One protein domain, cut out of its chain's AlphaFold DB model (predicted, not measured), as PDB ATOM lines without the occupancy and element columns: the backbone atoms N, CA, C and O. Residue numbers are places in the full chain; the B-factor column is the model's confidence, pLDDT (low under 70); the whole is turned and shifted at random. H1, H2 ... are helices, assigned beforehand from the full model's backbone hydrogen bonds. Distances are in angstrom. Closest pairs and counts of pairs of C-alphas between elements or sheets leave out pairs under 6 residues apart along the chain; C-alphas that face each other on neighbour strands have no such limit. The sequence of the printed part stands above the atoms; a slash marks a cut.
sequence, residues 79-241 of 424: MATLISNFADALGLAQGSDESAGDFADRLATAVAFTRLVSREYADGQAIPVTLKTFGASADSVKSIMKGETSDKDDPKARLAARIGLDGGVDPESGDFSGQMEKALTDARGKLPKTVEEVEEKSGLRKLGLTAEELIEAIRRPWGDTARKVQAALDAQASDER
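What this domain is: This is residues 79 to 241 of the 424 residues of an uncharacterized protein of Rhizobiales bacterium 63-7 (UniProt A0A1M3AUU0). Ten helices form a flat slab with two groups of helices side by side along its length: H3, H4, H5 and H6 make one, H1, H7, H8, H9 and H10 the other, and H2 lies between, touching H5 on one side and H9 on the other. H10 lies at the far end of the second group, and residues 117 to 130 form a long loop with no named element. The printed part has 163 residues, with the helices in the order H1 to H10 and no named strand; the class is all helix. It is compact, with a radius of gyration of the C-alphas of 17.1 A and spans of 59 by 41 by 20 A.

How they stand to each other: H1, residues 79 to 89, touches H7, residues 195 to 201, at a steep tilt of 62 degrees, opposite ways; the closest C-alphas are those of Ala 89 and Val 198, 5.8 A apart. H2, residues 100 to 116, touches H9, residues 211 to 219, at a shallow tilt of 21 degrees, opposite ways, with the C-alphas of Gly 101 and Arg 219 closest at 4.7 A. H5, residues 155 to 166, touches H2 with residues 155 to 159 alone, about perpendicular at 85 degrees; the closest C-alphas, of Arg 106 and Pro 155, are 6.2 A apart. H4, residues 138 to 145, touches H5, with the C-alphas of Val 141 and Ala 161 closest at 5.1 A. H6, residues 176 to 190, touches H5 about perpendicular at 89 degrees, with the C-alphas of Gly 164 and Met 180 closest at 5.8 A. H3, residues 131 to 134, only just touches H6, with 3 pairs of C-alphas within 8 A. H10, residues 224 to 241, touches H9 with residues 225 to 229 alone; the C-alphas of Ala 217 and Ala 226 are closest at 4.1 A. H8, residues 204 to 207, only just touches H10, with 3 pairs of C-alphas within 8 A. H5 and H9 are apart. Every O i to N i+4 pair is within hydrogen-bond range in H1, H2, H4, H5, H6, H7, H9 and H10; H3 and H8 are too short for such a pair.

Where its parts are: H1 begins at C-alpha 79, (133.441, 126.050, 120.243). From first to last C-alpha H2 measures 23.9 A, H6 21.2 A and H10 25.4 A. H10 ends at C-alpha 241, (150.668, 129.033, 123.437).

The domain as a whole: The two farthest C-alphas, of Gly 174 and Arg 241, are 59.8 A apart. The printed part has no cut. The link from H2 to H3 is long, with 14 residues. Mean pLDDT of the printed part is 83.0, and it is under 70 at residue 96, residues 117 to 125 and residues 150 to 152.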
ATOM      1  N   MET A  79     134.535 127.017 120.175       83.56
ATOM      2  CA  MET A  79     133.441 126.050 120.243       83.56
ATOM      3  C   MET A  79     132.554 126.153 118.997       83.56
ATOM      4  O   MET A  79     132.207 125.134 118.407       83.56
ATOM      5  N   ALA A  80     132.246 127.370 118.540       84.75
ATOM      6  CA  ALA A  80     131.463 127.573 117.321       84.75
ATOM      7  C   ALA A  80     132.199 127.061 116.073       84.75
ATOM      8  O   ALA A  80     131.587 126.391 115.244       84.75
ATOM      9  N   THR A  81     133.511 127.291 115.968       87.06
ATOM     10  CA  THR A  81     134.329 126.748 114.869       87.06
ATOM     11  C   THR A  81     134.362 125.220 114.889       87.06
ATOM     12  O   THR A  81     134.218 124.593 113.841       87.06
ATOM     13  N   LEU A  82     134.495 124.595 116.066       87.94
ATOM     14  CA  LEU A  82     134.439 123.134 116.196       87.94
ATOM     15  C   LEU A  82     133.080 122.581 115.742       87.94
ATOM     16  O   LEU A  82     133.028 121.601 115.000       87.94
ATOM     17  N   ILE A  83     131.989 123.232 116.154       88.31
ATOM     18  CA  ILE A  83     130.627 122.877 115.745       88.31
ATOM     19  C   ILE A  83     130.452 123.045 114.231       88.31
ATOM     20  O   ILE A  83     129.910 122.143 113.593       88.31
ATOM     21  N   SER A  84     130.940 124.145 113.646       87.69
ATOM     22  CA  SER A  84     130.887 124.384 112.197       87.69
ATOM     23  C   SER A  84     131.640 123.303 111.438       87.69
ATOM     24  O   SER A  84     131.051 122.639 110.599       87.69
ATOM     25  N   ASN A  85     132.897 123.034 111.799       88.38
ATOM     26  CA  ASN A  85     133.709 122.010 111.140       88.38
ATOM     27  C   ASN A  85     133.065 120.619 111.225       88.38
ATOM     28  O   ASN A  85     133.135 119.833 110.280       88.38
ATOM     29  N   PHE A  86     132.436 120.299 112.359       89.50
ATOM     30  CA  PHE A  86     131.696 119.052 112.526       89.50
ATOM     31  C   PHE A  86     130.441 118.993 111.646       89.50
ATOM     32  O   PHE A  86     130.179 117.968 111.016       89.50
ATOM     33  N   ALA A  87     129.688 120.088 111.565       87.38
ATOM     34  CA  ALA A  87     128.511 120.190 110.713       87.38
ATOM     35  C   ALA A  87     128.886 120.133 109.219       87.38
ATOM     36  O   ALA A  87     128.289 119.359 108.469       87.38
ATOM     37  N   ASP A  88     129.942 120.838 108.815       88.56
ATOM     38  CA  ASP A  88     130.499 120.847 107.462       88.56
ATOM     39  C   ASP A  88     130.998 119.457 107.047       88.56
ATOM     40  O   ASP A  88     130.744 119.011 105.925       88.56
ATOM     41  N   ALA A  89     131.629 118.710 107.962       84.81
ATOM     42  CA  ALA A  89     132.027 117.322 107.720       84.81
ATOM     43  C   ALA A  89     130.825 116.402 107.435       84.81
ATOM     44  O   ALA A  89     130.966 115.399 106.732       84.81
ATOM     45  N   LEU A  90     129.643 116.748 107.950       84.31
ATOM     46  CA  LEU A  90     128.375 116.067 107.680       84.31
ATOM     47  C   LEU A  90     127.584 116.708 106.525       84.31
ATOM     48  O   LEU A  90     126.508 116.216 106.185       84.31
ATOM     49  N   GLY A  91     128.097 117.774 105.904       81.75
ATOM     50  CA  GLY A  91     127.406 118.526 104.855       81.75
ATOM     51  C   GLY A  91     126.143 119.240 105.348       81.75
ATOM     52  O   GLY A  91     125.197 119.412 104.583       81.75
ATOM     53  N   LEU A  92     126.099 119.607 106.628       84.06
ATOM     54  CA  LEU A  92     124.965 120.261 107.271       84.06
ATOM     55  C   LEU A  92     125.328 121.690 107.673       84.06
ATOM     56  O   LEU A  92     126.392 121.933 108.221       84.06
ATOM     57  N   ALA A  93     124.384 122.612 107.501       80.19
ATOM     58  CA  ALA A  93     124.453 123.956 108.069       80.19
ATOM     59  C   ALA A  93     123.298 124.168 109.055       80.19
ATOM     60  O   ALA A  93     122.191 123.664 108.818       80.19
ATOM     61  N   GLN A  94     123.537 124.892 110.152       78.69
ATOM     62  CA  GLN A  94     122.486 125.293 111.094       78.69
ATOM     63  C   GLN A  94     121.540 126.302 110.420       78.69
ATOM     64  O   GLN A  94     121.991 127.231 109.755       78.69
ATOM     65  N   GLY A  95     120.226 126.093 110.539       76.12
ATOM     66  CA  GLY A  95     119.237 127.066 110.062       76.12
ATOM     67  C   GLY A  95     119.220 128.333 110.925       76.12
ATOM     68  O   GLY A  95     119.501 128.264 112.116       76.12
ATOM     69  N   SER A  96     118.850 129.477 110.337       69.06
ATOM     70  CA  SER A  96     118.733 130.769 111.042       69.06
ATOM     71  C   SER A  96     117.785 130.733 112.242       69.06
ATOM     72  O   SER A  96     118.019 131.424 113.228       69.06
ATOM     73  N   ASP A  97     116.746 129.904 112.157       74.38
ATOM     74  CA  ASP A  97     115.668 129.800 113.145       74.38
ATOM     75  C   ASP A  97     115.687 128.450 113.890       74.38
ATOM     76  O   ASP A  97     114.718 128.066 114.539       74.38
ATOM     77  N   GLU A  98     116.786 127.693 113.778       78.75
ATOM     78  CA  GLU A  98     116.921 126.358 114.365       78.75
ATOM     79  C   GLU A  98     117.520 126.431 115.773       78.75
ATOM     80  O   GLU A  98     118.628 126.943 115.977       78.75
ATOM     81  N   SER A  99     116.802 125.874 116.753       82.25
ATOM     82  CA  SER A  99     117.295 125.791 118.125       82.25
ATOM     83  C   SER A  99     118.531 124.885 118.216       82.25
ATOM     84  O   SER A  99     118.705 123.951 117.432       82.25
ATOM     85  N   ALA A 100     119.392 125.118 119.212       79.94
ATOM     86  CA  ALA A 100     120.564 124.269 119.438       79.94
ATOM     87  C   ALA A 100     120.183 122.797 119.704       79.94
ATOM     88  O   ALA A 100     120.912 121.890 119.306       79.94
ATOM     89  N   GLY A 101     119.028 122.555 120.336       81.31
ATOM     90  CA  GLY A 101     118.506 121.209 120.579       81.31
ATOM     91  C   GLY A 101     118.105 120.497 119.288       81.31
ATOM     92  O   GLY A 101     118.573 119.388 119.039       81.31
ATOM     93  N   ASP A 102     117.322 121.160 118.433       83.69
ATOM     94  CA  ASP A 102     116.917 120.608 117.132       83.69
ATOM     95  C   ASP A 102     118.130 120.363 116.229       83.69
ATOM     96  O   ASP A 102     118.228 119.328 115.562       83.69
ATOM     97  N   PHE A 103     119.098 121.283 116.263       87.19
ATOM     98  CA  PHE A 103     120.347 121.134 115.532       87.19
ATOM     99  C   PHE A 103     121.161 119.931 116.025       87.19
ATOM    100  O   PHE A 103     121.627 119.129 115.213       87.19
ATOM    101  N   ALA A 104     121.283 119.749 117.343       86.69
ATOM    102  CA  ALA A 104     121.952 118.591 117.933       86.69
ATOM    103  C   ALA A 104     121.260 117.271 117.557       86.69
ATOM    104  O   ALA A 104     121.930 116.300 117.201       86.69
ATOM    105  N   ASP A 105     119.929 117.227 117.573       87.75
ATOM    106  CA  ASP A 105     119.162 116.038 117.186       87.75
ATOM    107  C   ASP A 105     119.324 115.717 115.697       87.75
ATOM    108  O   ASP A 105     119.441 114.547 115.307       87.75
ATOM    109  N   ARG A 106     119.424 116.745 114.850       87.50
ATOM    110  CA  ARG A 106     119.717 116.579 113.426       87.50
ATOM    111  C   ARG A 106     121.131 116.059 113.188       87.50
ATOM    112  O   ARG A 106     121.297 115.121 112.408       87.50
ATOM    113  N   LEU A 107     122.129 116.606 113.883       89.19
ATOM    114  CA  LEU A 107     123.504 116.100 113.851       89.19
ATOM    115  C   LEU A 107     123.563 114.634 114.304       89.19
ATOM    116  O   LEU A 107     124.159 113.807 113.616       89.19
ATOM    117  N   ALA A 108     122.874 114.280 115.394       88.50
ATOM    118  CA  ALA A 108     122.764 112.901 115.873       88.50
ATOM    119  C   ALA A 108     122.157 111.974 114.814       88.50
ATOM    120  O   ALA A 108     122.661 110.877 114.566       88.50
ATOM    121  N   THR A 109     121.097 112.434 114.152       86.38
ATOM    122  CA  THR A 109     120.424 111.678 113.092       86.38
ATOM    123  C   THR A 109     121.325 111.500 111.873       86.38
ATOM    124  O   THR A 109     121.357 110.415 111.294       86.38
ATOM    125  N   ALA A 110     122.112 112.511 111.504       84.69
ATOM    126  CA  ALA A 110     123.064 112.421 110.401       84.69
ATOM    127  C   ALA A 110     124.232 111.480 110.720       84.69
ATOM    128  O   ALA A 110     124.593 110.648 109.887       84.69
ATOM    129  N   VAL A 111     124.769 111.523 111.943       87.12
ATOM    130  CA  VAL A 111     125.763 110.543 112.406       87.12
ATOM    131  C   VAL A 111     125.172 109.132 112.377       87.12
ATOM    132  O   VAL A 111     125.791 108.221 111.829       87.12
ATOM    133  N   ALA A 112     123.945 108.939 112.867       85.00
ATOM    134  CA  ALA A 112     123.261 107.650 112.769       85.00
ATOM    135  C   ALA A 112     123.062 107.219 111.305       85.00
ATOM    136  O   ALA A 112     123.238 106.045 110.983       85.00
ATOM    137  N   PHE A 113     122.786 108.159 110.397       82.00
ATOM    138  CA  PHE A 113     122.662 107.890 108.967       82.00
ATOM    139  C   PHE A 113     123.978 107.407 108.344       82.00
ATOM    140  O   PHE A 113     123.960 106.508 107.501       82.00
ATOM    141  N   THR A 114     125.131 107.900 108.814       80.62
ATOM    142  CA  THR A 114     126.430 107.354 108.381       80.62
ATOM    143  C   THR A 114     126.627 105.884 108.775       80.62
ATOM    144  O   THR A 114     127.352 105.175 108.077       80.62
ATOM    145  N   ARG A 115     125.954 105.411 109.839       78.62
ATOM    146  CA  ARG A 115     126.012 104.028 110.352       78.62
ATOM    147  C   ARG A 115     124.939 103.104 109.752       78.62
ATOM    148  O   ARG A 115     125.113 101.892 109.762       78.62
ATOM    149  N   LEU A 116     123.829 103.657 109.260       70.12
ATOM    150  CA  LEU A 116     122.588 102.909 109.017       70.12
ATOM    151  C   LEU A 116     122.642 101.946 107.817       70.12
ATOM    152  O   LEU A 116     121.957 100.926 107.825       70.12
ATOM    153  N   VAL A 117     123.419 102.267 106.777       64.06
ATOM    154  CA  VAL A 117     123.471 101.485 105.528       64.06
ATOM    155  C   VAL A 117     124.886 101.514 104.942       64.06
ATOM    156  O   VAL A 117     125.526 102.573 104.892       64.06
ATOM    157  N   SER A 118     125.368 100.351 104.490       62.34
ATOM    158  CA  SER A 118     126.598 100.246 103.693       62.34
ATOM    159  C   SER A 118     126.445 101.060 102.407       62.34
ATOM    160  O   SER A 118     125.356 101.144 101.853       62.34
ATOM    161  N   ARG A 119     127.510 101.720 101.946       65.81
ATOM    162  CA  ARG A 119     127.417 102.591 100.761       65.81
ATOM    163  C   ARG A 119     127.281 101.815  99.473       65.81
ATOM    164  O   ARG A 119     126.580 102.258  98.578       65.81
ATOM    165  N   GLU A 120     127.963 100.685  99.411       67.19
ATOM    166  CA  GLU A 120     128.062  99.861  98.226       67.19
ATOM    167  C   GLU A 120     127.698  98.426  98.594       67.19
ATOM    168  O   GLU A 120     128.018  97.942  99.686       67.19
ATOM    169  N   TYR A 121     127.010  97.752  97.685       65.44
ATOM    170  CA  TYR A 121     126.925  96.304  97.665       65.44
ATOM    171  C   TYR A 121     128.331  95.724  97.438       65.44
ATOM    172  O   TYR A 121     129.259  96.417  97.022       65.44
ATOM    173  N   ALA A 122     128.508  94.426  97.690       64.75
ATOM    174  CA  ALA A 122     129.794  93.751  97.480       64.75
ATOM    175  C   ALA A 122     130.304  93.819  96.019       64.75
ATOM    176  O   ALA A 122     131.460  93.497  95.759       64.75
ATOM    177  N   ASP A 123     129.449  94.230  95.080       64.00
ATOM    178  CA  ASP A 123     129.729  94.441  93.659       64.00
ATOM    179  C   ASP A 123     130.029  95.914  93.286       64.00
ATOM    180  O   ASP A 123     130.236  96.213  92.110       64.00
ATOM    181  N   GLY A 124     130.075  96.829  94.263       67.62
ATOM    182  CA  GLY A 124     130.381  98.250  94.065       67.62
ATOM    183  C   GLY A 124     129.184  99.131  93.684       67.62
ATOM    184  O   GLY A 124     129.369 100.324  93.445       67.62
ATOM    185  N   GLN A 125     127.957  98.596  93.611       69.56
ATOM    186  CA  GLN A 125     126.762  99.410  93.341       69.56
ATOM    187  C   GLN A 125     126.257 100.116  94.599       69.56
ATOM    188  O   GLN A 125     126.216  99.511  95.667       69.56
ATOM    189  N   ALA A 126     125.810 101.369  94.475       70.12
ATOM    190  CA  ALA A 126     125.261 102.113  95.606       70.12
ATOM    191  C   ALA A 126     123.996 101.436  96.164       70.12
ATOM    192  O   ALA A 126     123.073 101.129  95.409       70.12
ATOM    193  N   ILE A 127     123.939 101.219  97.481       76.88
ATOM    194  CA  ILE A 127     122.744 100.654  98.120       76.88
ATOM    195  C   ILE A 127     121.672 101.751  98.197       76.88
ATOM    196  O   ILE A 127     121.922 102.779  98.837       76.88
ATOM    197  N   PRO A 128     120.488 101.562  97.583       79.25
ATOM    198  CA  PRO A 128     119.441 102.572  97.604       79.25
ATOM    199  C   PRO A 128     118.921 102.784  99.027       79.25
ATOM    200  O   PRO A 128     118.570 101.837  99.739       79.25
ATOM    201  N   VAL A 129     118.848 104.048  99.441       82.75
ATOM    202  CA  VAL A 129     118.266 104.442 100.725       82.75
ATOM    203  C   VAL A 129     116.815 104.841 100.499       82.75
ATOM    204  O   VAL A 129     116.520 105.899  99.961       82.75
ATOM    205  N   THR A 130     115.894 104.018 100.984       85.06
ATOM    206  CA  THR A 130     114.461 104.332 101.001       85.06
ATOM    207  C   THR A 130     114.047 104.980 102.324       85.06
ATOM    208  O   THR A 130     114.699 104.818 103.361       85.06
ATOM    209  N   LEU A 131     112.884 105.636 102.329       83.38
ATOM    210  CA  LEU A 131     112.248 106.145 103.554       83.38
ATOM    211  C   LEU A 131     112.075 105.060 104.630       83.38
ATOM    212  O   LEU A 131     112.298 105.314 105.813       83.38
ATOM    213  N   LYS A 132     111.768 103.821 104.219       84.12
ATOM    214  CA  LYS A 132     111.643 102.677 105.135       84.12
ATOM    215  C   LYS A 132     112.973 102.310 105.782       84.12
ATOM    216  O   LYS A 132     113.013 102.121 106.992       84.12
ATOM    217  N   THR A 133     114.050 102.230 104.998       82.06
ATOM    218  CA  THR A 133     115.390 101.934 105.536       82.06
ATOM    219  C   THR A 133     115.893 103.048 106.438       82.06
ATOM    220  O   THR A 133     116.546 102.773 107.434       82.06
ATOM    221  N   PHE A 134     115.541 104.295 106.125       81.38
ATOM    222  CA  PHE A 134     115.864 105.448 106.952       81.38
ATOM    223  C   PHE A 134     115.024 105.513 108.242       81.38
ATOM    224  O   PHE A 134     115.436 106.119 109.230       81.38
ATOM    225  N   GLY A 135     113.873 104.835 108.263       82.31
ATOM    226  CA  GLY A 135     112.950 104.797 109.394       82.31
ATOM    227  C   GLY A 135     112.042 106.023 109.487       82.31
ATOM    228  O   GLY A 135     111.588 106.332 110.581       82.31
ATOM    229  N   ALA A 136     111.790 106.716 108.372       86.31
ATOM    230  CA  ALA A 136     110.891 107.866 108.300       86.31
ATOM    231  C   ALA A 136     109.590 107.505 107.564       86.31
ATOM    232  O   ALA A 136     109.598 106.757 106.582       86.31
ATOM    233  N   SER A 137     108.460 108.049 108.023       86.94
ATOM    234  CA  SER A 137     107.166 107.852 107.364       86.94
ATOM    235  C   SER A 137     106.990 108.848 106.209       86.94
ATOM    236  O   SER A 137     107.332 110.023 106.342       86.94
ATOM    237  N   ALA A 138     106.456 108.397 105.070       85.75
ATOM    238  CA  ALA A 138     106.239 109.272 103.913       85.75
ATOM    239  C   ALA A 138     105.248 110.403 104.223       85.75
ATOM    240  O   ALA A 138     105.449 111.525 103.768       85.75
ATOM    241  N   ASP A 139     104.224 110.122 105.030       86.00
ATOM    242  CA  ASP A 139     103.217 111.110 105.421       86.00
ATOM    243  C   ASP A 139     103.829 112.198 106.312       86.00
ATOM    244  O   ASP A 139     103.651 113.382 106.039       86.00
ATOM    245  N   SER A 140     104.647 111.817 107.303       85.50
ATOM    246  CA  SER A 140     105.364 112.776 108.155       85.50
ATOM    247  C   SER A 140     106.318 113.647 107.342       85.50
ATOM    248  O   SER A 140     106.352 114.858 107.527       85.50
ATOM    249  N   VAL A 141     107.073 113.053 106.410       85.81
ATOM    250  CA  VAL A 141     108.002 113.810 105.561       85.81
ATOM    251  C   VAL A 141     107.244 114.800 104.673       85.81
ATOM    252  O   VAL A 141     107.650 115.954 104.574       85.81
ATOM    253  N   LYS A 142     106.116 114.395 104.077       87.88
ATOM    254  CA  LYS A 142     105.281 115.288 103.258       87.88
ATOM    255  C   LYS A 142     104.705 116.451 104.060       87.88
ATOM    256  O   LYS A 142     104.774 117.576 103.575       87.88
ATOM    257  N   SER A 143     104.172 116.205 105.257       87.38
ATOM    258  CA  SER A 143     103.668 117.275 106.129       87.38
ATOM    259  C   SER A 143     104.771 118.274 106.481       87.38
ATOM    260  O   SER A 143     104.591 119.477 106.294       87.38
ATOM    261  N   ILE A 144     105.961 117.791 106.856       86.19
ATOM    262  CA  ILE A 144     107.110 118.658 107.166       86.19
ATOM    263  C   ILE A 144     107.528 119.483 105.938       86.19
ATOM    264  O   ILE A 144     107.735 120.689 106.051       86.19
ATOM    265  N   MET A 145     107.608 118.871 104.749       85.19
ATOM    266  CA  MET A 145     107.958 119.579 103.507       85.19
ATOM    267  C   MET A 145     106.927 120.642 103.106       85.19
ATOM    268  O   MET A 145     107.279 121.617 102.448       85.19
ATOM    269  N   LYS A 146     105.665 120.471 103.512       86.06
ATOM    270  CA  LYS A 146     104.580 121.441 103.305       86.06
ATOM    271  C   LYS A 146     104.559 122.566 104.348       86.06
ATOM    272  O   LYS A 146     103.727 123.464 104.247       86.06
ATOM    273  N   GLY A 147     105.468 122.541 105.324       79.69
ATOM    274  CA  GLY A 147     105.532 123.520 106.411       79.69
ATOM    275  C   GLY A 147     104.595 123.217 107.582       79.69
ATOM    276  O   GLY A 147     104.457 124.045 108.478       79.69
ATOM    277  N   GLU A 148     103.971 122.037 107.616       79.81
ATOM    278  CA  GLU A 148     103.183 121.556 108.755       79.81
ATOM    279  C   GLU A 148     104.127 120.950 109.803       79.81
ATOM    280  O   GLU A 148     104.130 119.744 110.043       79.81
ATOM    281  N   THR A 149     104.994 121.781 110.385       71.19
ATOM    282  CA  THR A 149     105.970 121.342 111.390       71.19
ATOM    283  C   THR A 149     105.373 121.364 112.792       71.19
ATOM    284  O   THR A 149     104.759 122.351 113.200       71.19
ATOM    285  N   SER A 150     105.610 120.302 113.553       69.62
ATOM    286  CA  SER A 150     105.269 120.167 114.968       69.62
ATOM    287  C   SER A 150     106.523 119.871 115.789       69.62
ATOM    288  O   SER A 150     107.425 119.162 115.339       69.62
ATOM    289  N   ASP A 151     106.568 120.330 117.041       59.75
ATOM    290  CA  ASP A 151     107.663 120.038 117.985       59.75
ATOM    291  C   ASP A 151     107.844 118.532 118.265       59.75
ATOM    292  O   ASP A 151     108.853 118.113 118.825       59.75
ATOM    293  N   LYS A 152     106.868 117.700 117.876       66.38
ATOM    294  CA  LYS A 152     106.883 116.237 118.043       66.38
ATOM    295  C   LYS A 152     107.302 115.469 116.792       66.38
ATOM    296  O   LYS A 152     107.228 114.239 116.794       66.38
ATOM    297  N   ASP A 153     107.668 116.163 115.722       78.12
ATOM    298  CA  ASP A 153     108.070 115.503 114.486       78.12
ATOM    299  C   ASP A 153     109.337 114.673 114.700       78.12
ATOM    300  O   ASP A 153     110.288 115.107 115.350       78.12
ATOM    301  N   ASP A 154     109.355 113.473 114.119       81.75
ATOM    302  CA  ASP A 154     110.511 112.586 114.197       81.75
ATOM    303  C   ASP A 154     111.741 113.286 113.578       81.75
ATOM    304  O   ASP A 154     111.676 113.717 112.417       81.75
ATOM    305  N   PRO A 155     112.878 113.389 114.292       81.25
ATOM    306  CA  PRO A 155     114.098 113.996 113.761       81.25
ATOM    307  C   PRO A 155     114.588 113.317 112.472       81.25
ATOM    308  O   PRO A 155     115.159 113.982 111.603       81.25
ATOM    309  N   LYS A 156     114.290 112.024 112.274       85.75
ATOM    310  CA  LYS A 156     114.515 111.336 110.994       85.75
ATOM    311  C   LYS A 156     113.616 111.897 109.904       85.75
ATOM    312  O   LYS A 156     114.104 112.240 108.837       85.75
ATOM    313  N   ALA A 157     112.320 112.058 110.154       87.06
ATOM    314  CA  ALA A 157     111.417 112.641 109.164       87.06
ATOM    315  C   ALA A 157     111.824 114.079 108.794       87.06
ATOM    316  O   ALA A 157     111.810 114.424 107.615       87.06
ATOM    317  N   ARG A 158     112.288 114.879 109.765       85.06
ATOM    318  CA  ARG A 158     112.828 116.228 109.521       85.06
ATOM    319  C   ARG A 158     114.087 116.210 108.651       85.06
ATOM    320  O   ARG A 158     114.184 116.989 107.704       85.06
ATOM    321  N   LEU A 159     115.034 115.307 108.924       85.62
ATOM    322  CA  LEU A 159     116.241 115.176 108.101       85.62
ATOM    323  C   LEU A 159     115.906 114.696 106.677       85.62
ATOM    324  O   LEU A 159     116.423 115.259 105.717       85.62
ATOM    325  N   ALA A 160     115.004 113.721 106.527       87.19
ATOM    326  CA  ALA A 160     114.540 113.264 105.214       87.19
ATOM    327  C   ALA A 160     113.829 114.377 104.436       87.19
ATOM    328  O   ALA A 160     114.104 114.556 103.254       87.19
ATOM    329  N   ALA A 161     112.959 115.150 105.090       87.31
ATOM    330  CA  ALA A 161     112.277 116.282 104.472       87.31
ATOM    331  C   ALA A 161     113.274 117.321 103.955       87.31
ATOM    332  O   ALA A 161     113.145 117.779 102.824       87.31
ATOM    333  N   ARG A 162     114.308 117.640 104.741       84.81
ATOM    334  CA  ARG A 162     115.347 118.592 104.337       84.81
ATOM    335  C   ARG A 162     116.181 118.082 103.164       84.81
ATOM    336  O   ARG A 162     116.358 118.813 102.199       84.81
ATOM    337  N   ILE A 163     116.607 116.817 103.203       87.25
ATOM    338  CA  ILE A 163     117.305 116.176 102.076       87.25
ATOM    339  C   ILE A 163     116.424 116.182 100.819       87.25
ATOM    340  O   ILE A 163     116.912 116.454  99.725       87.25
ATOM    341  N   GLY A 164     115.126 115.909 100.972       86.19
ATOM    342  CA  GLY A 164     114.153 115.991  99.888       86.19
ATOM    343  C   GLY A 164     114.044 117.398  99.305       86.19
ATOM    344  O   GLY A 164     114.117 117.553  98.091       86.19
ATOM    345  N   LEU A 165     113.922 118.425 100.149       86.25
ATOM    346  CA  LEU A 165     113.859 119.827  99.718       86.25
ATOM    347  C   LEU A 165     115.144 120.262  98.998       86.25
ATOM    348  O   LEU A 165     115.063 120.820  97.905       86.25
ATOM    349  N   ASP A 166     116.317 119.938  99.549       84.31
ATOM    350  CA  ASP A 166     117.619 120.230  98.928       84.31
ATOM    351  C   ASP A 166     117.805 119.470  97.599       84.31
ATOM    352  O   ASP A 166     118.470 119.948  96.680       84.31
ATOM    353  N   GLY A 167     117.200 118.284  97.485       83.31
ATOM    354  CA  GLY A 167     117.147 117.474  96.267       83.31
ATOM    355  C   GLY A 167     116.068 117.894  95.262       83.31
ATOM    356  O   GLY A 167     115.989 117.291  94.191       83.31
ATOM    357  N   GLY A 168     115.243 118.900  95.577       85.00
ATOM    358  CA  GLY A 168     114.153 119.370  94.717       85.00
ATOM    359  C   GLY A 168     112.970 118.401  94.602       85.00
ATOM    360  O   GLY A 168     112.286 118.396  93.579       85.00
ATOM    361  N   VAL A 169     112.744 117.559  95.613       89.25
ATOM    362  CA  VAL A 169     111.627 116.607  95.661       89.25
ATOM    363  C   VAL A 169     110.315 117.355  95.881       89.25
ATOM    364  O   VAL A 169     110.189 118.150  96.812       89.25
ATOM    365  N   ASP A 170     109.312 117.060  95.058       86.94
ATOM    366  CA  ASP A 170     107.974 117.634  95.201       86.94
ATOM    367  C   ASP A 170     107.092 116.725  96.086       86.94
ATOM    368  O   ASP A 170     106.861 115.563  95.716       86.94
ATOM    369  N   PRO A 171     106.573 117.214  97.235       84.25
ATOM    370  CA  PRO A 171     105.727 116.430  98.137       84.25
ATOM    371  C   PRO A 171     104.397 115.978  97.513       84.25
ATOM    372  O   PRO A 171     103.785 115.026  98.014       84.25
ATOM    373  N   GLU A 172     103.940 116.628  96.438       85.38
ATOM    374  CA  GLU A 172     102.693 116.295  95.734       85.38
ATOM    375  C   GLU A 172     102.906 115.394  94.514       85.38
ATOM    376  O   GLU A 172     101.941 114.916  93.913       85.38
ATOM    377  N   SER A 173     104.162 115.100  94.175       83.81
ATOM    378  CA  SER A 173     104.471 114.236  93.043       83.81
ATOM    379  C   SER A 173     103.961 112.806  93.258       83.81
ATOM    380  O   SER A 173     104.079 112.207  94.334       83.81
ATOM    381  N   GLY A 174     103.425 112.209  92.188       82.50
ATOM    382  CA  GLY A 174     103.031 110.797  92.182       82.50
ATOM    383  C   GLY A 174     104.210 109.835  92.392       82.50
ATOM    384  O   GLY A 174     103.996 108.704  92.820       82.50
ATOM    385  N   ASP A 175     105.442 110.299  92.148       87.00
ATOM    386  CA  ASP A 175     106.697 109.555  92.322       87.00
ATOM    387  C   ASP A 175     107.525 110.046  93.529       87.00
ATOM    388  O   ASP A 175     108.748 109.926  93.565       87.00
ATOM    389  N   PHE A 176     106.868 110.604  94.550       87.38
ATOM    390  CA  PHE A 176     107.536 111.131  95.747       87.38
ATOM    391  C   PHE A 176     108.534 110.141  96.368       87.38
ATOM    392  O   PHE A 176     109.642 110.515  96.745       87.38
ATOM    393  N   SER A 177     108.157 108.864  96.457       85.81
ATOM    394  CA  SER A 177     109.009 107.825  97.039       85.81
ATOM    395  C   SER A 177     110.270 107.567  96.211       85.81
ATOM    396  O   SER A 177     111.334 107.407  96.804       85.81
ATOM    397  N   GLY A 178     110.172 107.549  94.876       86.75
ATOM    398  CA  GLY A 178     111.319 107.351  93.986       86.75
ATOM    399  C   GLY A 178     112.246 108.567  93.959       86.75
ATOM    400  O   GLY A 178     113.467 108.431  94.044       86.75
ATOM    401  N   GLN A 179     111.672 109.773  93.946       87.19
ATOM    402  CA  GLN A 179     112.435 111.018  94.065       87.19
ATOM    403  C   GLN A 179     113.171 111.109  95.409       87.19
ATOM    404  O   GLN A 179     114.348 111.472  95.448       87.19
ATOM    405  N   MET A 180     112.511 110.721  96.504       89.00
ATOM    406  CA  MET A 180     113.119 110.694  97.831       89.00
ATOM    407  C   MET A 180     114.198 109.614  97.958       89.00
ATOM    408  O   MET A 180     115.233 109.865  98.565       89.00
ATOM    409  N   GLU A 181     114.003 108.432  97.366       88.44
ATOM    410  CA  GLU A 181     115.029 107.384  97.323       88.44
ATOM    411  C   GLU A 181     116.305 107.884  96.639       88.44
ATOM    412  O   GLU A 181     117.409 107.720  97.168       88.44
ATOM    413  N   LYS A 182     116.158 108.565  95.499       87.75
ATOM    414  CA  LYS A 182     117.283 109.180  94.795       87.75
ATOM    415  C   LYS A 182     117.962 110.254  95.649       87.75
ATOM    416  O   LYS A 182     119.175 110.199  95.827       87.75
ATOM    417  N   ALA A 183     117.192 111.173  96.233       87.38
ATOM    418  CA  ALA A 183     117.727 112.248  97.068       87.38
ATOM    419  C   ALA A 183     118.475 111.719  98.307       87.38
ATOM    420  O   ALA A 183     119.579 112.175  98.609       87.38
ATOM    421  N   LEU A 184     117.919 110.720  99.000       87.19
ATOM    422  CA  LEU A 184     118.551 110.090 100.164       87.19
ATOM    423  C   LEU A 184     119.819 109.318  99.786       87.19
ATOM    424  O   LEU A 184     120.809 109.372 100.519       87.19
ATOM    425  N   THR A 185     119.814 108.626  98.646       86.31
ATOM    426  CA  THR A 185     120.985 107.893  98.142       86.31
ATOM    427  C   THR A 185     122.102 108.857  97.734       86.31
ATOM    428  O   THR A 185     123.256 108.669  98.125       86.31
ATOM    429  N   ASP A 186     121.763 109.951  97.047       86.00
ATOM    430  CA  ASP A 186     122.712 111.001  96.669       86.00
ATOM    431  C   ASP A 186     123.298 111.703  97.909       86.00
ATOM    432  O   ASP A 186     124.511 111.921  97.998       86.00
ATOM    433  N   ALA A 187     122.465 112.015  98.910       83.81
ATOM    434  CA  ALA A 187     122.913 112.578 100.184       83.81
ATOM    435  C   ALA A 187     123.832 111.609 100.944       83.81
ATOM    436  O   ALA A 187     124.873 112.015 101.467       83.81
ATOM    437  N   ARG A 188     123.507 110.309 100.948       82.06
ATOM    438  CA  ARG A 188     124.365 109.277 101.541       82.06
ATOM    439  C   ARG A 188     125.726 109.214 100.858       82.06
ATOM    440  O   ARG A 188     126.728 109.082 101.556       82.06
ATOM    441  N   GLY A 189     125.774 109.342  99.533       79.50
ATOM    442  CA  GLY A 189     127.019 109.365  98.764       79.50
ATOM    443  C   GLY A 189     127.973 110.488  99.189       79.50
ATOM    444  O   GLY A 189     129.186 110.278  99.233       79.50
ATOM    445  N   LYS A 190     127.441 111.647  99.592       81.81
ATOM    446  CA  LYS A 190     128.229 112.837  99.970       81.81
ATOM    447  C   LYS A 190     128.805 112.810 101.388       81.81
ATOM    448  O   LYS A 190     129.759 113.531 101.655       81.81
ATOM    449  N   LEU A 191     128.254 111.997 102.291       81.19
ATOM    450  CA  LEU A 191     128.722 111.930 103.683       81.19
ATOM    451  C   LEU A 191     130.144 111.325 103.792       81.19
ATOM    452  O   LEU A 191     130.677 110.820 102.799       81.19
ATOM    453  N   PRO A 192     130.747 111.261 104.986       79.00
ATOM    454  CA  PRO A 192     131.924 110.422 105.241       79.00
ATOM    455  C   PRO A 192     131.586 108.922 105.317       79.00
ATOM    456  O   PRO A 192     130.412 108.530 105.447       79.00
ATOM    457  N   LYS A 193     132.599 108.055 105.170       78.50
ATOM    458  CA  LYS A 193     132.410 106.592 105.161       78.50
ATOM    459  C   LYS A 193     132.106 106.055 106.552       78.50
ATOM    460  O   LYS A 193     131.255 105.176 106.676       78.50
ATOM    461  N   THR A 194     132.765 106.600 107.568       81.12
ATOM    462  CA  THR A 194     132.605 106.180 108.960       81.12
ATOM    463  C   THR A 194     132.531 107.385 109.895       81.12
ATOM    464  O   THR A 194     132.857 108.507 109.500       81.12
ATOM    465  N   VAL A 195     132.091 107.163 111.136       82.75
ATOM    466  CA  VAL A 195     132.014 108.229 112.150       82.75
ATOM    467  C   VAL A 195     133.410 108.686 112.555       82.75
ATOM    468  O   VAL A 195     133.632 109.869 112.766       82.75
ATOM    469  N   GLU A 196     134.374 107.774 112.560       84.38
ATOM    470  CA  GLU A 196     135.775 108.071 112.839       84.38
ATOM    471  C   GLU A 196     136.353 109.083 111.844       84.38
ATOM    472  O   GLU A 196     137.108 109.967 112.236       84.38
ATOM    473  N   GLU A 197     135.969 108.988 110.567       84.19
ATOM    474  CA  GLU A 197     136.374 109.950 109.539       84.19
ATOM    475  C   GLU A 197     135.740 111.332 109.778       84.19
ATOM    476  O   GLU A 197     136.383 112.352 109.534       84.19
ATOM    477  N   VAL A 198     134.500 111.378 110.285       84.06
ATOM    478  CA  VAL A 198     133.842 112.632 110.700       84.06
ATOM    479  C   VAL A 198     134.612 113.259 111.864       84.06
ATOM    480  O   VAL A 198     134.925 114.443 111.813       84.06
ATOM    481  N   GLU A 199     134.942 112.472 112.890       88.75
ATOM    482  CA  GLU A 199     135.666 112.936 114.080       88.75
ATOM    483  C   GLU A 199     137.106 113.371 113.772       88.75
ATOM    484  O   GLU A 199     137.648 114.271 114.415       88.75
ATOM    485  N   GLU A 200     137.747 112.733 112.794       87.81
ATOM    486  CA  GLU A 200     139.078 113.113 112.331       87.81
ATOM    487  C   GLU A 200     139.040 114.423 111.535       87.81
ATOM    488  O   GLU A 200     139.817 115.338 111.823       87.81
ATOM    489  N   LYS A 201     138.108 114.546 110.581       84.56
ATOM    490  CA  LYS A 201     137.945 115.750 109.750       84.56
ATOM    491  C   LYS A 201     137.505 116.969 110.554       84.56
ATOM    492  O   LYS A 201     137.960 118.071 110.262       84.56
ATOM    493  N   SER A 202     136.668 116.780 111.569       84.25
ATOM    494  CA  SER A 202     136.218 117.866 112.443       84.25
ATOM    495  C   SER A 202     137.267 118.297 113.472       84.25
ATOM    496  O   SER A 202     137.128 119.353 114.083       84.25
ATOM    497  N   GLY A 203     138.319 117.497 113.677       82.50
ATOM    498  CA  GLY A 203     139.340 117.738 114.697       82.50
ATOM    499  C   GLY A 203     138.967 117.240 116.099       82.50
ATOM    500  O   GLY A 203     139.780 117.374 117.011       82.50
ATOM    501  N   LEU A 204     137.803 116.601 116.272       88.19
ATOM    502  CA  LEU A 204     137.369 116.024 117.551       88.19
ATOM    503  C   LEU A 204     138.358 114.989 118.096       88.19
ATOM    504  O   LEU A 204     138.685 115.010 119.281       88.19
ATOM    505  N   ARG A 205     138.931 114.150 117.223       87.69
ATOM    506  CA  ARG A 205     139.941 113.163 117.641       87.69
ATOM    507  C   ARG A 205     141.214 113.779 118.203       87.69
ATOM    508  O   ARG A 205     141.800 113.211 119.118       87.69
ATOM    509  N   LYS A 206     141.634 114.934 117.683       85.31
ATOM    510  CA  LYS A 206     142.818 115.647 118.193       85.31
ATOM    511  C   LYS A 206     142.581 116.190 119.603       85.31
ATOM    512  O   LYS A 206     143.519 116.274 120.380       85.31
ATOM    513  N   LEU A 207     141.324 116.492 119.921       84.75
ATOM    514  CA  LEU A 207     140.865 116.943 121.233       84.75
ATOM    515  C   LEU A 207     140.533 115.789 122.197       84.75
ATOM    516  O   LEU A 207     140.170 116.043 123.341       84.75
ATOM    517  N   GLY A 208     140.624 114.528 121.756       86.56
ATOM    518  CA  GLY A 208     140.202 113.374 122.558       86.56
ATOM    519  C   GLY A 208     138.693 113.337 122.827       86.56
ATOM    520  O   GLY A 208     138.266 112.805 123.852       86.56
ATOM    521  N   LEU A 209     137.900 113.926 121.929       89.75
ATOM    522  CA  LEU A 209     136.445 114.011 122.009       89.75
ATOM    523  C   LEU A 209     135.794 113.124 120.947       89.75
ATOM    524  O   LEU A 209     136.343 112.910 119.865       89.75
ATOM    525  N   THR A 210     134.591 112.655 121.246       90.69
ATOM    526  CA  THR A 210     133.746 111.899 120.314       90.69
ATOM    527  C   THR A 210     132.654 112.777 119.703       90.69
ATOM    528  O   THR A 210     132.278 113.820 120.249       90.69
ATOM    529  N   ALA A 211     132.103 112.340 118.569       88.38
ATOM    530  CA  ALA A 211     130.951 112.992 117.942       88.38
ATOM    531  C   ALA A 211     129.742 113.070 118.892       88.38
ATOM    532  O   ALA A 211     129.033 114.074 118.921       88.38
ATOM    533  N   GLU A 212     129.521 112.023 119.691       89.56
ATOM    534  CA  GLU A 212     128.408 111.936 120.642       89.56
ATOM    535  C   GLU A 212     128.561 112.953 121.784       89.56
ATOM    536  O   GLU A 212     127.595 113.638 122.123       89.56
ATOM    537  N   GLU A 213     129.778 113.137 122.305       90.25
ATOM    538  CA  GLU A 213     130.071 114.140 123.338       90.25
ATOM    539  C   GLU A 213     129.887 115.574 122.833       90.25
ATOM    540  O   GLU A 213     129.333 116.405 123.555       90.25
ATOM    541  N   LEU A 214     130.303 115.874 121.594       90.44
ATOM    542  CA  LEU A 214     130.070 117.194 121.001       90.44
ATOM    543  C   LEU A 214     128.571 117.455 120.817       90.44
ATOM    544  O   LEU A 214     128.086 118.531 121.154       90.44
ATOM    545  N   ILE A 215     127.821 116.476 120.311       90.44
ATOM    546  CA  ILE A 215     126.372 116.608 120.120       90.44
ATOM    547  C   ILE A 215     125.665 116.829 121.461       90.44
ATOM    548  O   ILE A 215     124.780 117.679 121.558       90.44
ATOM    549  N   GLU A 216     126.059 116.105 122.511       90.19
ATOM    550  CA  GLU A 216     125.504 116.324 123.846       90.19
ATOM    551  C   GLU A 216     125.859 117.712 124.392       90.19
ATOM    552  O   GLU A 216     124.995 118.367 124.979       90.19
ATOM    553  N   ALA A 217     127.079 118.195 124.145       90.25
ATOM    554  CA  ALA A 217     127.490 119.547 124.507       90.25
ATOM    555  C   ALA A 217     126.654 120.627 123.794       90.25
ATOM    556  O   ALA A 217     126.281 121.617 124.420       90.25
ATOM    557  N   ILE A 218     126.302 120.425 122.519       87.69
ATOM    558  CA  ILE A 218     125.402 121.329 121.778       87.69
ATOM    559  C   ILE A 218     123.983 121.265 122.361       87.69
ATOM    560  O   ILE A 218     123.358 122.302 122.588       87.69
ATOM    561  N   ARG A 219     123.476 120.056 122.647       87.75
ATOM    562  CA  ARG A 219     122.135 119.862 123.223       87.75
ATOM    563  C   ARG A 219     122.020 120.488 124.616       87.75
ATOM    564  O   ARG A 219     120.955 120.979 124.988       87.75
ATOM    565  N   ARG A 220     123.095 120.441 125.407       87.69
ATOM    566  CA  ARG A 220     123.164 120.950 126.783       87.69
ATOM    567  C   ARG A 220     124.408 121.829 126.967       87.69
ATOM    568  O   ARG A 220     125.385 121.369 127.561       87.69
ATOM    569  N   PRO A 221     124.348 123.115 126.572       82.25
ATOM    570  CA  PRO A 221     125.502 124.020 126.605       82.25
ATOM    571  C   PRO A 221     126.133 124.223 127.990       82.25
ATOM    572  O   PRO A 221     127.298 124.593 128.089       82.25
ATOM    573  N   TRP A 222     125.383 123.979 129.068       80.19
ATOM    574  CA  TRP A 222     125.855 124.114 130.454       80.19
ATOM    575  C   TRP A 222     126.054 122.772 131.177       80.19
ATOM    576  O   TRP A 222     126.193 122.749 132.400       80.19
ATOM    577  N   GLY A 223     126.034 121.655 130.442       85.81
ATOM    578  CA  GLY A 223     126.263 120.316 130.985       85.81
ATOM    579  C   GLY A 223     127.741 119.998 131.229       85.81
ATOM    580  O   GLY A 223     128.642 120.712 130.782       85.81
ATOM    581  N   ASP A 224     128.003 118.882 131.910       87.25
ATOM    582  CA  ASP A 224     129.372 118.436 132.204       87.25
ATOM    583  C   ASP A 224     130.153 118.058 130.936       87.25
ATOM    584  O   ASP A 224     131.354 118.310 130.849       87.25
ATOM    585  N   THR A 225     129.474 117.539 129.909       87.44
ATOM    586  CA  THR A 225     130.068 117.278 128.588       87.44
ATOM    587  C   THR A 225     130.482 118.565 127.883       87.44
ATOM    588  O   THR A 225     131.592 118.636 127.364       87.44
ATOM    589  N   ALA A 226     129.665 119.622 127.935       86.62
ATOM    590  CA  ALA A 226     130.030 120.927 127.383       86.62
ATOM    591  C   ALA A 226     131.253 121.527 128.088       86.62
ATOM    592  O   ALA A 226     132.174 122.005 127.426       86.62
ATOM    593  N   ARG A 227     131.326 121.407 129.420       86.88
ATOM    594  CA  ARG A 227     132.516 121.805 130.189       86.88
ATOM    595  C   ARG A 227     133.749 120.991 129.805       86.88
ATOM    596  O   ARG A 227     134.829 121.560 129.709       86.88
ATOM    597  N   LYS A 228     133.599 119.686 129.560       89.06
ATOM    598  CA  LYS A 228     134.692 118.820 129.092       89.06
ATOM    599  C   LYS A 228     135.206 119.255 127.718       89.06
ATOM    600  O   LYS A 228     136.415 119.365 127.539       89.06
ATOM    601  N   VAL A 229     134.306 119.535 126.770       87.81
ATOM    602  CA  VAL A 229     134.673 120.039 125.434       87.81
ATOM    603  C   VAL A 229     135.402 121.376 125.553       87.81
ATOM    604  O   VAL A 229     136.450 121.566 124.940       87.81
ATOM    605  N   GLN A 230     134.896 122.279 126.393       86.38
ATOM    606  CA  GLN A 230     135.529 123.571 126.627       86.38
ATOM    607  C   GLN A 230     136.914 123.429 127.270       86.38
ATOM    608  O   GLN A 230     137.866 124.032 126.789       86.38
ATOM    609  N   ALA A 231     137.066 122.560 128.271       87.56
ATOM    610  CA  ALA A 231     138.358 122.281 128.889       87.56
ATOM    611  C   ALA A 231     139.374 121.694 127.893       87.56
ATOM    612  O   ALA A 231     140.548 122.054 127.937       87.56
ATOM    613  N   ALA A 232     138.939 120.827 126.971       87.94
ATOM    614  CA  ALA A 232     139.803 120.290 125.919       87.94
ATOM    615  C   ALA A 232     140.260 121.387 124.940       87.94
ATOM    616  O   ALA A 232     141.433 121.435 124.568       87.94
ATOM    617  N   LEU A 233     139.359 122.300 124.564       86.81
ATOM    618  CA  LEU A 233     139.692 123.458 123.728       86.81
ATOM    619  C   LEU A 233     140.657 124.421 124.437       86.81
ATOM    620  O   LEU A 233     141.600 124.907 123.810       86.81
ATOM    621  N   ASP A 234     140.462 124.662 125.734       85.19
ATOM    622  CA  ASP A 234     141.333 125.514 126.551       85.19
ATOM    623  C   ASP A 234     142.725 124.891 126.751       85.19
ATOM    624  O   ASP A 234     143.739 125.597 126.697       85.19
ATOM    625  N   ALA A 235     142.797 123.567 126.929       85.06
ATOM    626  CA  ALA A 235     144.052 122.823 126.984       85.06
ATOM    627  C   ALA A 235     144.811 122.930 125.655       85.06
ATOM    628  O   ALA A 235     145.966 123.348 125.650       85.06
ATOM    629  N   GLN A 236     144.139 122.694 124.522       85.12
ATOM    630  CA  GLN A 236     144.756 122.851 123.202       85.12
ATOM    631  C   GLN A 236     145.244 124.290 122.967       85.12
ATOM    632  O   GLN A 236     146.342 124.505 122.456       85.12
ATOM    633  N   ALA A 237     144.458 125.297 123.354       80.88
ATOM    634  CA  ALA A 237     144.873 126.693 123.240       80.88
ATOM    635  C   ALA A 237     146.089 127.016 124.129       80.88
ATOM    636  O   ALA A 237     146.923 127.845 123.761       80.88
ATOM    637  N   SER A 238     146.204 126.371 125.291       76.69
ATOM    638  CA  SER A 238     147.348 126.518 126.194       76.69
ATOM    639  C   SER A 238     148.600 125.836 125.643       76.69
ATOM    640  O   SER A 238     149.665 126.451 125.659       76.69
ATOM    641  N   ASP A 239     148.462 124.635 125.082       77.00
ATOM    642  CA  ASP A 239     149.553 123.893 124.443       77.00
ATOM    643  C   ASP A 239     150.081 124.618 123.202       77.00
ATOM    644  O   ASP A 239     151.284 124.732 122.991       77.00
ATOM    645  N   GLU A 240     149.204 125.198 122.385       73.38
ATOM    646  CA  GLU A 240     149.644 126.019 121.255       73.38
ATOM    647  C   GLU A 240     150.391 127.274 121.730       73.38
ATOM    648  O   GLU A 240     151.400 127.662 121.137       73.38
ATOM    649  N   ARG A 241     149.957 127.893 122.837       72.38
ATOM    650  CA  ARG A 241     150.668 129.033 123.437       72.38
ATOM    651  C   ARG A 241     152.046 128.638 123.965       72.38
ATOM    652  O   ARG A 241     152.987 129.407 123.775       72.38
TER     653      ARG A 241